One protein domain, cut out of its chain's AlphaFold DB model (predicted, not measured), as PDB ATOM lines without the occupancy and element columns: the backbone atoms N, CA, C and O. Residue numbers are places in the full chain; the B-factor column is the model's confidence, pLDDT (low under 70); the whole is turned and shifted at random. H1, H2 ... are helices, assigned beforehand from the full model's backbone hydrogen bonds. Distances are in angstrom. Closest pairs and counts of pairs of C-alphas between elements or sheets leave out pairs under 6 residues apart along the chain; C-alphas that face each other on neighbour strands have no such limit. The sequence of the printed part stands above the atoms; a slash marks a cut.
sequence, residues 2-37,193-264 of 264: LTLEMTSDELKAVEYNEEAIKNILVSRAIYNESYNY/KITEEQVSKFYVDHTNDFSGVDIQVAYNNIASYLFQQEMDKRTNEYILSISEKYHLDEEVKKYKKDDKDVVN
ATOM      1  N   LEU A   2     284.836 111.062 253.320       89.62
ATOM      2  CA  LEU A   2     283.583 111.343 252.622       89.62
ATOM      3  C   LEU A   2     283.683 110.901 251.160       89.62
ATOM      4  O   LEU A   2     284.761 110.951 250.565       89.62
ATOM      5  N   THR A   3     282.557 110.490 250.583       92.25
ATOM      6  CA  THR A   3     282.461 110.152 249.161       92.25
ATOM      7  C   THR A   3     282.476 111.419 248.309       92.25
ATOM      8  O   THR A   3     281.888 112.440 248.673       92.25
ATOM      9  N   LEU A   4     283.117 111.356 247.143       92.44
ATOM     10  CA  LEU A   4     283.135 112.448 246.162       92.44
ATOM     11  C   LEU A   4     281.998 112.307 245.143       92.44
ATOM     12  O   LEU A   4     282.178 112.534 243.957       92.44
ATOM     13  N   GLU A   5     280.818 111.923 245.625       92.19
ATOM     14  CA  GLU A   5     279.618 111.735 244.809       92.19
ATOM     15  C   GLU A   5     278.424 112.420 245.465       92.19
ATOM     16  O   GLU A   5     278.224 112.305 246.677       92.19
ATOM     17  N   MET A   6     277.620 113.129 244.680       92.94
ATOM     18  CA  MET A   6     276.436 113.816 245.186       92.94
ATOM     19  C   MET A   6     275.273 112.842 245.346       92.94
ATOM     20  O   MET A   6     274.986 112.044 244.454       92.94
ATOM     21  N   THR A   7     274.549 112.942 246.457       92.25
ATOM     22  CA  THR A   7     273.270 112.240 246.603       92.25
ATOM     23  C   THR A   7     272.162 112.963 245.836       92.25
ATOM     24  O   THR A   7     272.242 114.163 245.564       92.25
ATOM     25  N   SER A   8     271.079 112.253 245.507       89.88
ATOM     26  CA  SER A   8     269.930 112.857 244.816       89.88
ATOM     27  C   SER A   8     269.283 113.998 245.606       89.88
ATOM     28  O   SER A   8     268.799 114.951 245.000       89.88
ATOM     29  N   ASP A   9     269.273 113.912 246.936       92.38
ATOM     30  CA  ASP A   9     268.703 114.953 247.793       92.38
ATOM     31  C   ASP A   9     269.593 116.198 247.825       92.38
ATOM     32  O   ASP A   9     269.086 117.313 247.732       92.38
ATOM     33  N   GLU A  10     270.918 116.027 247.850       91.50
ATOM     34  CA  GLU A  10     271.862 117.146 247.773       91.50
ATOM     35  C   GLU A  10     271.795 117.857 246.421       91.50
ATOM     36  O   GLU A  10     271.767 119.084 246.385       91.50
ATOM     37  N   LEU A  11     271.698 117.110 245.313       92.00
ATOM     38  CA  LEU A  11     271.537 117.693 243.975       92.00
ATOM     39  C   LEU A  11     270.272 118.549 243.870       92.00
ATOM     40  O   LEU A  11     270.305 119.626 243.281       92.00
ATOM     41  N   LYS A  12     269.162 118.085 244.457       91.44
ATOM     42  CA  LYS A  12     267.916 118.859 244.518       91.44
ATOM     43  C   LYS A  12     268.061 120.091 245.404       91.44
ATOM     44  O   LYS A  12     267.587 121.149 245.012       91.44
ATOM     45  N   ALA A  13     268.715 119.962 246.560       91.38
ATOM     46  CA  ALA A  13     268.906 121.062 247.502       91.38
ATOM     47  C   ALA A  13     269.727 122.218 246.911       91.38
ATOM     48  O   ALA A  13     269.471 123.371 247.238       91.38
ATOM     49  N   VAL A  14     270.678 121.916 246.022       92.25
ATOM     50  CA  VAL A  14     271.464 122.930 245.297       92.25
ATOM     51  C   VAL A  14     270.927 123.229 243.898       92.25
ATOM     52  O   VAL A  14     271.620 123.847 243.096       92.25
ATOM     53  N   GLU A  15     269.722 122.758 243.575       91.12
ATOM     54  CA  GLU A  15     269.059 122.971 242.283       91.12
ATOM     55  C   GLU A  15     269.922 122.596 241.064       91.12
ATOM     56  O   GLU A  15     269.805 123.185 239.993       91.12
ATOM     57  N   TYR A  16     270.783 121.582 241.203       90.12
ATOM     58  CA  TYR A  16     271.749 121.167 240.178       90.12
ATOM     59  C   TYR A  16     272.722 122.282 239.742       90.12
ATOM     60  O   TYR A  16     273.298 122.218 238.656       90.12
ATOM     61  N   ASN A  17     272.933 123.297 240.580       92.62
ATOM     62  CA  ASN A  17     273.892 124.360 240.321       92.62
ATOM     63  C   ASN A  17     275.328 123.805 240.324       92.62
ATOM     64  O   ASN A  17     275.803 123.285 241.335       92.62
ATOM     65  N   GLU A  18     276.027 123.927 239.191       92.06
ATOM     66  CA  GLU A  18     277.371 123.358 239.007       92.06
ATOM     67  C   GLU A  18     278.395 123.899 240.012       92.06
ATOM     68  O   GLU A  18     279.222 123.140 240.516       92.06
ATOM     69  N   GLU A  19     278.332 125.193 240.331       92.19
ATOM     70  CA  GLU A  19     279.252 125.834 241.271       92.19
ATOM     71  C   GLU A  19     279.012 125.342 242.702       92.19
ATOM     72  O   GLU A  19     279.953 124.967 243.398       92.19
ATOM     73  N   ALA A  20     277.750 125.241 243.122       93.50
ATOM     74  CA  ALA A  20     277.381 124.697 244.423       93.50
ATOM     75  C   ALA A  20     277.790 123.221 244.561       93.50
ATOM     76  O   ALA A  20     278.344 122.828 245.589       93.50
ATOM     77  N   ILE A  21     277.592 122.414 243.510       95.12
ATOM     78  CA  ILE A  21     278.059 121.021 243.467       95.12
ATOM     79  C   ILE A  21     279.584 120.972 243.603       95.12
ATOM     80  O   ILE A  21     280.102 120.240 244.449       95.12
ATOM     81  N   LYS A  22     280.310 121.773 242.813       95.00
ATOM     82  CA  LYS A  22     281.773 121.839 242.873       95.00
ATOM     83  C   LYS A  22     282.254 122.218 244.273       95.00
ATOM     84  O   LYS A  22     283.137 121.550 244.801       95.00
ATOM     85  N   ASN A  23     281.638 123.210 244.907       94.38
ATOM     86  CA  ASN A  23     281.997 123.659 246.253       94.38
ATOM     87  C   ASN A  23     281.793 122.565 247.315       94.38
ATOM     88  O   ASN A  23     282.641 122.390 248.196       94.38
ATOM     89  N   ILE A  24     280.716 121.778 247.213       95.25
ATOM     90  CA  ILE A  24     280.481 120.627 248.099       95.25
ATOM     91  C   ILE A  24     281.564 119.560 247.898       95.25
ATOM     92  O   ILE A  24     282.134 119.061 248.873       95.25
ATOM     93  N   LEU A  25     281.885 119.224 246.646       96.69
ATOM     94  CA  LEU A  25     282.907 118.223 246.333       96.69
ATOM     95  C   LEU A  25     284.310 118.669 246.770       96.69
ATOM     96  O   LEU A  25     285.036 117.874 247.365       96.69
ATOM     97  N   VAL A  26     284.659 119.944 246.568       97.25
ATOM     98  CA  VAL A  26     285.902 120.549 247.077       97.25
ATOM     99  C   VAL A  26     285.960 120.423 248.597       97.25
ATOM    100  O   VAL A  26     286.949 119.925 249.131       97.25
ATOM    101  N   SER A  27     284.891 120.790 249.303       96.69
ATOM    102  CA  SER A  27     284.839 120.713 250.770       96.69
ATOM    103  C   SER A  27     285.050 119.284 251.279       96.69
ATOM    104  O   SER A  27     285.796 119.057 252.233       96.69
ATOM    105  N   ARG A  28     284.458 118.289 250.606       96.81
ATOM    106  CA  ARG A  28     284.653 116.866 250.924       96.81
ATOM    107  C   ARG A  28     286.075 116.389 250.643       96.81
ATOM    108  O   ARG A  28     286.625 115.635 251.446       96.81
ATOM    109  N   ALA A  29     286.679 116.835 249.544       97.38
ATOM    110  CA  ALA A  29     288.062 116.520 249.209       97.38
ATOM    111  C   ALA A  29     289.037 117.111 250.241       97.38
ATOM    112  O   ALA A  29     289.881 116.390 250.769       97.38
ATOM    113  N   ILE A  30     288.857 118.379 250.624       97.88
ATOM    114  CA  ILE A  30     289.644 119.024 251.688       97.88
ATOM    115  C   ILE A  30     289.447 118.303 253.023       97.88
ATOM    116  O   ILE A  30     290.414 118.057 253.744       97.88
ATOM    117  N   TYR A  31     288.217 117.903 253.357       97.06
ATOM    118  CA  TYR A  31     287.973 117.102 254.554       97.06
ATOM    119  C   TYR A  31     288.754 115.783 254.521       97.06
ATOM    120  O   TYR A  31     289.364 115.414 255.524       97.06
ATOM    121  N   ASN A  32     288.789 115.093 253.379       96.19
ATOM    122  CA  ASN A  32     289.558 113.859 253.212       96.19
ATOM    123  C   ASN A  32     291.068 114.084 253.369       96.19
ATOM    124  O   ASN A  32     291.715 113.292 254.052       96.19
ATOM    125  N   GLU A  33     291.617 115.171 252.821       96.88
ATOM    126  CA  GLU A  33     293.013 115.564 253.069       96.88
ATOM    127  C   GLU A  33     293.260 115.814 254.558       96.88
ATOM    128  O   GLU A  33     294.187 115.248 255.139       96.88
ATOM    129  N   SER A  34     292.380 116.586 255.203       95.69
ATOM    130  CA  SER A  34     292.485 116.893 256.630       95.69
ATOM    131  C   SER A  34     292.416 115.636 257.493       95.69
ATOM    132  O   SER A  34     292.997 115.597 258.570       95.69
ATOM    133  N   TYR A  35     291.687 114.602 257.063       91.81
ATOM    134  CA  TYR A  35     291.557 113.342 257.795       91.81
ATOM    135  C   TYR A  35     292.875 112.560 257.825       91.81
ATOM    136  O   TYR A  35     293.157 111.884 258.808       91.81
ATOM    137  N   ASN A  36     293.686 112.691 256.773       91.56
ATOM    138  CA  ASN A  36     295.004 112.064 256.665       91.56
ATOM    139  C   ASN A  36     296.130 112.923 257.258       91.56
ATOM    140  O   ASN A  36     297.278 112.489 257.290       91.56
ATOM    141  N   TYR A  37     295.821 114.143 257.697       94.25
ATOM    142  CA  TYR A  37     296.779 115.031 258.335       94.25
ATOM    143  C   TYR A  37     296.916 114.711 259.831       94.25
ATOM    144  O   TYR A  37     295.921 114.634 260.560       94.25
ATOM    145  N   LYS A 193     305.111 135.098 255.703       93.38
ATOM    146  CA  LYS A 193     305.953 136.047 256.436       93.38
ATOM    147  C   LYS A 193     305.783 137.420 255.813       93.38
ATOM    148  O   LYS A 193     306.105 137.593 254.641       93.38
ATOM    149  N   ILE A 194     305.296 138.369 256.605       95.31
ATOM    150  CA  ILE A 194     305.216 139.774 256.213       95.31
ATOM    151  C   ILE A 194     306.446 140.482 256.765       95.31
ATOM    152  O   ILE A 194     306.696 140.448 257.969       95.31
ATOM    153  N   THR A 195     307.246 141.070 255.881       95.31
ATOM    154  CA  THR A 195     308.463 141.784 256.266       95.31
ATOM    155  C   THR A 195     308.160 143.240 256.603       95.31
ATOM    156  O   THR A 195     307.215 143.836 256.086       95.31
ATOM    157  N   GLU A 196     309.005 143.844 257.439       93.56
ATOM    158  CA  GLU A 196     308.927 145.280 257.736       93.56
ATOM    159  C   GLU A 196     309.045 146.123 256.461       93.56
ATOM    160  O   GLU A 196     308.315 147.094 256.300       93.56
ATOM    161  N   GLU A 197     309.887 145.713 255.506       95.69
ATOM    162  CA  GLU A 197     310.030 146.395 254.215       95.69
ATOM    163  C   GLU A 197     308.712 146.426 253.428       95.69
ATOM    164  O   GLU A 197     308.352 147.467 252.876       95.69
ATOM    165  N   GLN A 198     307.959 145.319 253.407       94.94
ATOM    166  CA  GLN A 198     306.647 145.272 252.755       94.94
ATOM    167  C   GLN A 198     305.653 146.226 253.428       94.94
ATOM    168  O   GLN A 198     304.935 146.948 252.735       94.94
ATOM    169  N   VAL A 199     305.645 146.267 254.764       96.25
ATOM    170  CA  VAL A 199     304.772 147.156 255.546       96.25
ATOM    171  C   VAL A 199     305.131 148.622 255.312       96.25
ATOM    172  O   VAL A 199     304.258 149.428 254.987       96.25
ATOM    173  N   SER A 200     306.413 148.972 255.420       94.81
ATOM    174  CA  SER A 200     306.896 150.338 255.212       94.81
ATOM    175  C   SER A 200     306.642 150.816 253.789       94.81
ATOM    176  O   SER A 200     306.192 151.945 253.603       94.81
ATOM    177  N   LYS A 201     306.872 149.960 252.785       95.94
ATOM    178  CA  LYS A 201     306.568 150.287 251.392       95.94
ATOM    179  C   LYS A 201     305.077 150.563 251.201       95.94
ATOM    180  O   LYS A 201     304.730 151.600 250.647       95.94
ATOM    181  N   PHE A 202     304.206 149.694 251.717       95.94
ATOM    182  CA  PHE A 202     302.761 149.894 251.621       95.94
ATOM    183  C   PHE A 202     302.322 151.206 252.283       95.94
ATOM    184  O   PHE A 202     301.543 151.949 251.693       95.94
ATOM    185  N   TYR A 203     302.850 151.512 253.475       93.62
ATOM    186  CA  TYR A 203     302.555 152.760 254.180       93.62
ATOM    187  C   TYR A 203     302.958 153.989 253.359       93.62
ATOM    188  O   TYR A 203     302.165 154.916 253.225       93.62
ATOM    189  N   VAL A 204     304.167 153.995 252.784       93.69
ATOM    190  CA  VAL A 204     304.651 155.106 251.949       93.69
ATOM    191  C   VAL A 204     303.764 155.281 250.716       93.69
ATOM    192  O   VAL A 204     303.303 156.395 250.457       93.69
ATOM    193  N   ASP A 205     303.461 154.186 250.017       95.19
ATOM    194  CA  ASP A 205     302.639 154.190 248.802       95.19
ATOM    195  C   ASP A 205     301.191 154.665 249.068       95.19
ATOM    196  O   ASP A 205     300.547 155.200 248.166       95.19
ATOM    197  N   HIS A 206     300.701 154.549 250.311       92.81
ATOM    198  CA  HIS A 206     299.328 154.879 250.724       92.81
ATOM    199  C   HIS A 206     299.277 155.897 251.876       92.81
ATOM    200  O   HIS A 206     298.353 155.894 252.685       92.81
ATOM    201  N   THR A 207     300.263 156.796 251.971       88.81
ATOM    202  CA  THR A 207     300.429 157.695 253.135       88.81
ATOM    203  C   THR A 207     299.159 158.498 253.468       88.81
ATOM    204  O   THR A 207     298.858 158.739 254.637       88.81
ATOM    205  N   ASN A 208     298.387 158.893 252.451       90.69
ATOM    206  CA  ASN A 208     297.152 159.660 252.637       90.69
ATOM    207  C   ASN A 208     296.052 158.868 253.364       90.69
ATOM    208  O   ASN A 208     295.273 159.475 254.099       90.69
ATOM    209  N   ASP A 209     296.024 157.541 253.218       90.25
ATOM    210  CA  ASP A 209     295.014 156.659 253.821       90.25
ATOM    211  C   ASP A 209     295.216 156.505 255.337       90.25
ATOM    212  O   ASP A 209     294.299 156.125 256.064       90.25
ATOM    213  N   PHE A 210     296.410 156.851 255.831       89.62
ATOM    214  CA  PHE A 210     296.792 156.764 257.242       89.62
ATOM    215  C   PHE A 210     296.931 158.136 257.912       89.62
ATOM    216  O   PHE A 210     297.474 158.243 259.013       89.62
ATOM    217  N   SER A 211     296.441 159.205 257.276       88.12
ATOM    218  CA  SER A 211     296.515 160.553 257.841       88.12
ATOM    219  C   SER A 211     295.783 160.634 259.185       88.12
ATOM    220  O   SER A 211     294.593 160.340 259.283       88.12
ATOM    221  N   GLY A 212     296.503 161.024 260.240       87.50
ATOM    222  CA  GLY A 212     295.963 161.102 261.603       87.50
ATOM    223  C   GLY A 212     295.860 159.762 262.342       87.50
ATOM    224  O   GLY A 212     295.366 159.744 263.469       87.50
ATOM    225  N   VAL A 213     296.338 158.662 261.754       90.62
ATOM    226  CA  VAL A 213     296.461 157.359 262.421       90.62
ATOM    227  C   VAL A 213     297.848 157.248 263.051       90.62
ATOM    228  O   VAL A 213     298.848 157.653 262.460       90.62
ATOM    229  N   ASP A 214     297.920 156.693 264.261       94.25
ATOM    230  CA  ASP A 214     299.201 156.371 264.886       94.25
ATOM    231  C   ASP A 214     299.998 155.382 264.018       94.25
ATOM    232  O   ASP A 214     299.451 154.404 263.506       94.25
ATOM    233  N   ILE A 215     301.300 155.624 263.863       90.12
ATOM    234  CA  ILE A 215     302.140 154.845 262.947       90.12
ATOM    235  C   ILE A 215     302.213 153.364 263.335       90.12
ATOM    236  O   ILE A 215     302.220 152.508 262.453       90.12
ATOM    237  N   GLN A 216     302.206 153.038 264.632       91.94
ATOM    238  CA  GLN A 216     302.242 151.650 265.085       91.94
ATOM    239  C   GLN A 216     300.918 150.949 264.780       91.94
ATOM    240  O   GLN A 216     300.910 149.797 264.340       91.94
ATOM    241  N   VAL A 217     299.797 151.649 264.971       93.25
ATOM    242  CA  VAL A 217     298.468 151.148 264.595       93.25
ATOM    243  C   VAL A 217     298.386 150.936 263.084       93.25
ATOM    244  O   VAL A 217     297.954 149.873 262.640       93.25
ATOM    245  N   ALA A 218     298.858 151.900 262.289       92.88
ATOM    246  CA  ALA A 218     298.903 151.785 260.836       92.88
ATOM    247  C   ALA A 218     299.747 150.579 260.398       92.88
ATOM    248  O   ALA A 218     299.283 149.763 259.608       92.88
ATOM    249  N   TYR A 219     300.944 150.406 260.962       95.56
ATOM    250  CA  TYR A 219     301.838 149.297 260.620       95.56
ATOM    251  C   TYR A 219     301.237 147.933 260.976       95.56
ATOM    252  O   TYR A 219     301.302 147.011 260.165       95.56
ATOM    253  N   ASN A 220     300.592 147.805 262.138       93.38
ATOM    254  CA  ASN A 220     299.915 146.567 262.532       93.38
ATOM    255  C   ASN A 220     298.736 146.236 261.601       93.38
ATOM    256  O   ASN A 220     298.557 145.078 261.208       93.38
ATOM    257  N   ASN A 221     297.951 147.247 261.217       93.12
ATOM    258  CA  ASN A 221     296.830 147.080 260.292       93.12
ATOM    259  C   ASN A 221     297.316 146.667 258.899       93.12
ATOM    260  O   ASN A 221     296.764 145.741 258.309       93.12
ATOM    261  N   ILE A 222     298.381 147.300 258.400       95.94
ATOM    262  CA  ILE A 222     299.012 146.951 257.122       95.94
ATOM    263  C   ILE A 222     299.553 145.521 257.166       95.94
ATOM    264  O   ILE A 222     299.291 144.747 256.251       95.94
ATOM    265  N   ALA A 223     300.271 145.140 258.226       95.88
ATOM    266  CA  ALA A 223     300.804 143.788 258.358       95.88
ATOM    267  C   ALA A 223     299.687 142.732 258.332       95.88
ATOM    268  O   ALA A 223     299.797 141.732 257.625       95.88
ATOM    269  N   SER A 224     298.589 142.993 259.045       94.94
ATOM    270  CA  SER A 224     297.409 142.120 259.067       94.94
ATOM    271  C   SER A 224     296.735 142.036 257.694       94.94
ATOM    272  O   SER A 224     296.376 140.950 257.245       94.94
ATOM    273  N   TYR A 225     296.608 143.170 256.999       95.56
ATOM    274  CA  TYR A 225     296.051 143.231 255.649       95.56
ATOM    275  C   TYR A 225     296.888 142.431 254.645       95.56
ATOM    276  O   TYR A 225     296.354 141.582 253.937       95.56
ATOM    277  N   LEU A 226     298.206 142.651 254.620       96.81
ATOM    278  CA  LEU A 226     299.122 141.938 253.729       96.81
ATOM    279  C   LEU A 226     299.138 140.432 254.018       96.81
ATOM    280  O   LEU A 226     299.164 139.627 253.088       96.81
ATOM    281  N   PHE A 227     299.083 140.048 255.296       96.56
ATOM    282  CA  PHE A 227     298.939 138.649 255.694       96.56
ATOM    283  C   PHE A 227     297.652 138.042 255.131       96.56
ATOM    284  O   PHE A 227     297.703 136.972 254.527       96.56
ATOM    285  N   GLN A 228     296.517 138.731 255.282       95.69
ATOM    286  CA  GLN A 228     295.231 138.243 254.787       95.69
ATOM    287  C   GLN A 228     295.219 138.114 253.258       95.69
ATOM    288  O   GLN A 228     294.760 137.100 252.746       95.69
ATOM    289  N   GLN A 229     295.792 139.077 252.529       95.88
ATOM    290  CA  GLN A 229     295.893 138.992 251.069       95.88
ATOM    291  C   GLN A 229     296.677 137.757 250.601       95.88
ATOM    292  O   GLN A 229     296.250 137.054 249.684       95.88
ATOM    293  N   GLU A 230     297.824 137.481 251.226       96.50
ATOM    294  CA  GLU A 230     298.625 136.300 250.891       96.50
ATOM    295  C   GLU A 230     297.907 135.005 251.303       96.50
ATOM    296  O   GLU A 230     297.947 134.011 250.577       96.50
ATOM    297  N   MET A 231     297.204 135.024 252.437       96.12
ATOM    298  CA  MET A 231     296.394 133.904 252.910       96.12
ATOM    299  C   MET A 231     295.264 133.562 251.929       96.12
ATOM    300  O   MET A 231     295.091 132.393 251.572       96.12
ATOM    301  N   ASP A 232     294.539 134.566 251.434       95.81
ATOM    302  CA  ASP A 232     293.461 134.392 250.455       95.81
ATOM    303  C   ASP A 232     294.002 133.821 249.140       95.81
ATOM    304  O   ASP A 232     293.456 132.862 248.588       95.81
ATOM    305  N   LYS A 233     295.131 134.358 248.663       96.31
ATOM    306  CA  LYS A 233     295.808 133.862 247.461       96.31
ATOM    307  C   LYS A 233     296.186 132.384 247.598       96.31
ATOM    308  O   LYS A 233     295.825 131.584 246.736       96.31
ATOM    309  N   ARG A 234     296.865 132.006 248.684       96.81
ATOM    310  CA  ARG A 234     297.282 130.613 248.922       96.81
ATOM    311  C   ARG A 234     296.107 129.669 249.114       96.81
ATOM    312  O   ARG A 234     296.183 128.514 248.708       96.81
ATOM    313  N   THR A 235     295.021 130.148 249.713       96.44
ATOM    314  CA  THR A 235     293.783 129.372 249.850       96.44
ATOM    315  C   THR A 235     293.191 129.059 248.478       96.44
ATOM    316  O   THR A 235     292.855 127.907 248.206       96.44
ATOM    317  N   ASN A 236     293.137 130.047 247.581       96.12
ATOM    318  CA  ASN A 236     292.666 129.846 246.209       96.12
ATOM    319  C   ASN A 236     293.560 128.871 245.430       96.12
ATOM    320  O   ASN A 236     293.054 127.947 244.795       96.12
ATOM    321  N   GLU A 237     294.883 129.028 245.517       96.75
ATOM    322  CA  GLU A 237     295.846 128.101 244.904       96.75
ATOM    323  C   GLU A 237     295.676 126.672 245.442       96.75
ATOM    324  O   GLU A 237     295.671 125.708 244.673       96.75
ATOM    325  N   TYR A 238     295.461 126.525 246.752       97.00
ATOM    326  CA  TYR A 238     295.217 125.228 247.369       97.00
ATOM    327  C   TYR A 238     293.911 124.593 246.874       97.00
ATOM    328  O   TYR A 238     293.919 123.432 246.467       97.00
ATOM    329  N   ILE A 239     292.807 125.343 246.826       96.31
ATOM    330  CA  ILE A 239     291.515 124.861 246.308       96.31
ATOM    331  C   ILE A 239     291.632 124.397 244.849       96.31
ATOM    332  O   ILE A 239     291.082 123.349 244.492       96.31
ATOM    333  N   LEU A 240     292.370 125.134 244.013       96.88
ATOM    334  CA  LEU A 240     292.653 124.725 242.635       96.88
ATOM    335  C   LEU A 240     293.444 123.415 242.607       96.88
ATOM    336  O   LEU A 240     293.026 122.472 241.938       96.88
ATOM    337  N   SER A 241     294.502 123.304 243.415       97.25
ATOM    338  CA  SER A 241     295.309 122.079 243.495       97.25
ATOM    339  C   SER A 241     294.496 120.857 243.947       97.25
ATOM    340  O   SER A 241     294.693 119.755 243.439       97.25
ATOM    341  N   ILE A 242     293.534 121.041 244.859       97.19
ATOM    342  CA  ILE A 242     292.611 119.987 245.293       97.19
ATOM    343  C   ILE A 242     291.642 119.613 244.179       97.19
ATOM    344  O   ILE A 242     291.410 118.426 243.945       97.19
ATOM    345  N   SER A 243     291.108 120.606 243.471       96.12
ATOM    346  CA  SER A 243     290.209 120.375 242.341       96.12
ATOM    347  C   SER A 243     290.885 119.547 241.250       96.12
ATOM    348  O   SER A 243     290.276 118.611 240.732       96.12
ATOM    349  N   GLU A 244     292.151 119.841 240.957       96.94
ATOM    350  CA  GLU A 244     292.974 119.091 240.008       96.94
ATOM    351  C   GLU A 244     293.306 117.685 240.523       96.94
ATOM    352  O   GLU A 244     293.043 116.706 239.828       96.94
ATOM    353  N   LYS A 245     293.818 117.566 241.759       96.88
ATOM    354  CA  LYS A 245     294.210 116.285 242.381       96.88
ATOM    355  C   LYS A 245     293.077 115.259 242.385       96.88
ATOM    356  O   LYS A 245     293.329 114.066 242.229       96.88
ATOM    357  N   TYR A 246     291.850 115.719 242.606       96.31
ATOM    358  CA  TYR A 246     290.665 114.872 242.705       96.31
ATOM    359  C   TYR A 246     289.808 114.863 241.433       96.31
ATOM    360  O   TYR A 246     288.725 114.285 241.454       96.31
ATOM    361  N   HIS A 247     290.268 115.485 240.340       95.81
ATOM    362  CA  HIS A 247     289.540 115.565 239.068       95.81
ATOM    363  C   HIS A 247     288.090 116.063 239.227       95.81
ATOM    364  O   HIS A 247     287.165 115.588 238.567       95.81
ATOM    365  N   LEU A 248     287.869 117.043 240.111       94.88
ATOM    366  CA  LEU A 248     286.517 117.441 240.519       94.88
ATOM    367  C   LEU A 248     285.689 118.020 239.366       94.88
ATOM    368  O   LEU A 248     284.475 117.850 239.342       94.88
ATOM    369  N   ASP A 249     286.327 118.644 238.375       92.69
ATOM    370  CA  ASP A 249     285.629 119.129 237.179       92.69
ATOM    371  C   ASP A 249     285.037 117.986 236.335       92.69
ATOM    372  O   ASP A 249     284.035 118.179 235.646       92.69
ATOM    373  N   GLU A 250     285.632 116.790 236.370       92.31
ATOM    374  CA  GLU A 250     285.085 115.596 235.716       92.31
ATOM    375  C   GLU A 250     283.926 115.010 236.521       92.31
ATOM    376  O   GLU A 250     282.905 114.634 235.946       92.31
ATOM    377  N   GLU A 251     284.040 115.015 237.849       92.62
ATOM    378  CA  GLU A 251     282.963 114.592 238.746       92.62
ATOM    379  C   GLU A 251     281.721 115.479 238.608       92.62
ATOM    380  O   GLU A 251     280.611 114.966 238.473       92.62
ATOM    381  N   VAL A 252     281.889 116.804 238.539       92.81
ATOM    382  CA  VAL A 252     280.775 117.754 238.362       92.81
ATOM    383  C   VAL A 252     280.041 117.516 237.037       92.81
ATOM    384  O   VAL A 252     278.811 117.587 236.993       92.81
ATOM    385  N   LYS A 253     280.761 117.175 235.956       91.12
ATOM    386  CA  LYS A 253     280.161 116.925 234.631       91.12
ATOM    387  C   LYS A 253     279.132 115.795 234.637       91.12
ATOM    388  O   LYS A 253     278.221 115.841 233.817       91.12
ATOM    389  N   LYS A 254     279.230 114.832 235.559       90.25
ATOM    390  CA  LYS A 254     278.256 113.733 235.699       90.25
ATOM    391  C   LYS A 254     276.854 114.220 236.080       90.25
ATOM    392  O   LYS A 254     275.884 113.505 235.853       90.25
ATOM    393  N   TYR A 255     276.751 115.417 236.659       88.88
ATOM    394  CA  TYR A 255     275.502 115.984 237.172       88.88
ATOM    395  C   TYR A 255     274.943 117.111 236.306       88.88
ATOM    396  O   TYR A 255     273.898 117.672 236.646       88.88
ATOM    397  N   LYS A 256     275.610 117.442 235.191       79.06
ATOM    398  CA  LYS A 256     275.051 118.352 234.192       79.06
ATOM    399  C   LYS A 256     273.745 117.747 233.692       79.06
ATOM    400  O   LYS A 256     273.735 116.639 233.162       79.06
ATOM    401  N   LYS A 257     272.637 118.465 233.874       64.81
ATOM    402  CA  LYS A 257     271.400 118.117 233.180       64.81
ATOM    403  C   LYS A 257     271.628 118.384 231.699       64.81
ATOM    404  O   LYS A 257     271.909 119.519 231.323       64.81
ATOM    405  N   ASP A 258     271.509 117.354 230.870       56.53
ATOM    406  CA  ASP A 258     271.293 117.579 229.448       56.53
ATOM    407  C   ASP A 258     269.948 118.307 229.305       56.53
ATOM    408  O   ASP A 258     268.921 117.823 229.782       56.53
ATOM    409  N   ASP A 259     269.931 119.444 228.605       47.38
ATOM    410  CA  ASP A 259     268.726 120.225 228.252       47.38
ATOM    411  C   ASP A 259     267.677 119.429 227.433       47.38
ATOM    412  O   ASP A 259     266.702 119.985 226.929       47.38
ATOM    413  N   LYS A 260     267.858 118.114 227.259       41.19
ATOM    414  CA  LYS A 260     267.021 117.248 226.423       41.19
ATOM    415  C   LYS A 260     265.902 116.515 227.159       41.19
ATOM    416  O   LYS A 260     265.034 115.984 226.475       41.19
ATOM    417  N   ASP A 261     265.849 116.551 228.490       42.03
ATOM    418  CA  ASP A 261     264.785 115.877 229.258       42.03
ATOM    419  C   ASP A 261     263.668 116.823 229.749       42.03
ATOM    420  O   ASP A 261     262.821 116.434 230.551       42.03
ATOM    421  N   VAL A 262     263.606 118.060 229.233       39.50
ATOM    422  CA  VAL A 262     262.474 118.988 229.442       39.50
ATOM    423  C   VAL A 262     261.603 119.082 228.184       39.50
ATOM    424  O   VAL A 262     261.261 120.169 227.738       39.50
ATOM    425  N   VAL A 263     261.236 117.946 227.589       37.53
ATOM    426  CA  VAL A 263     260.013 117.827 226.777       37.53
ATOM    427  C   VAL A 263     259.464 116.410 226.940       37.53
ATOM    428  O   VAL A 263     259.932 115.488 226.274       37.53
ATOM    429  N   ASN A 264     258.489 116.247 227.838       32.03
ATOM    430  CA  ASN A 264     257.259 115.467 227.634       32.03
ATOM    431  C   ASN A 264     256.320 115.630 228.832       32.03
ATOM    432  O   ASN A 264     256.706 115.226 229.950       32.03
TER     433      ASN A 264
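Overview. This is residues 2 to 37 and 193 to 264 of the 264 residues of an uncharacterized protein of Sneathia vaginalis (UniProt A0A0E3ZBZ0). One long helix, H5, joins two separate groups of short and medium helices: H3 and H4 near its first end, H2 and H6 near its last end, with H1 beyond H2. Residues 231 to 237 of H5 stand free between the groups, and the tail of residues 258 to 264 sticks out. The printed part has 108 residues with six named helices, H1 to H6 in chain order, and no named strand: all helix. It is extended, with a radius of gyration of the C-alphas of 21.7 A, and flat, spanning 68 by 37 by 20 A.

Along the chain. Find C-alpha 8 at (269.930, 112.857, 244.816), where H1, residues 8 to 13, begins. H2 is residues 18 to 36, 27.4 A long. After the cut come H3, residues 196 to 205, 14.1 A, and H4, residues 207 to 210. H5 runs 44.4 A from C-alpha 215 at (302.140, 154.845, 262.947) to C-alpha 245 at (294.210, 116.285, 242.381). H6 is residues 248 to 253.

Arrangement. Look first at Leu 11 and Ile 21, the closest C-alphas of H1 and H2, 7.3 A apart: close but not clearly touching. H2 touches H5 with residues 26 to 30 alone, about perpendicular at 83 degrees; the closest C-alphas, Val 26 and Ser 243, are 6.4 A apart. H2 touches H6 with residues 18 to 26 alone, the closest C-alphas being Lys 22 and Val 252 at 6.2 A, opposite ways at a shallow tilt of 34 degrees, only just short of steep. H3 touches H5 about perpendicular, at 73 degrees; the closest C-alphas, Val 199 and Ala 223, are 5.9 A apart. H4 is close to H5 but not clearly touching, with the C-alphas of Phe 210 and Ala 218, the closest, 6.5 A apart. H1 and H5 are apart. Every O i to N i+4 pair is within hydrogen-bond range in H1, H2, H3, H5 and H6; H4 is too short for such a pair.

Size, cuts and confidence. The C-alphas farthest apart, Asp 214 and Asn 264, are 69.4 A from each other. Residues 38 to 192 are not printed; C-alphas 37 and 193 are 23.0 A apart across this cut. The links printed whole are tight. The model's pLDDT is under 70 at residues 257 to 264.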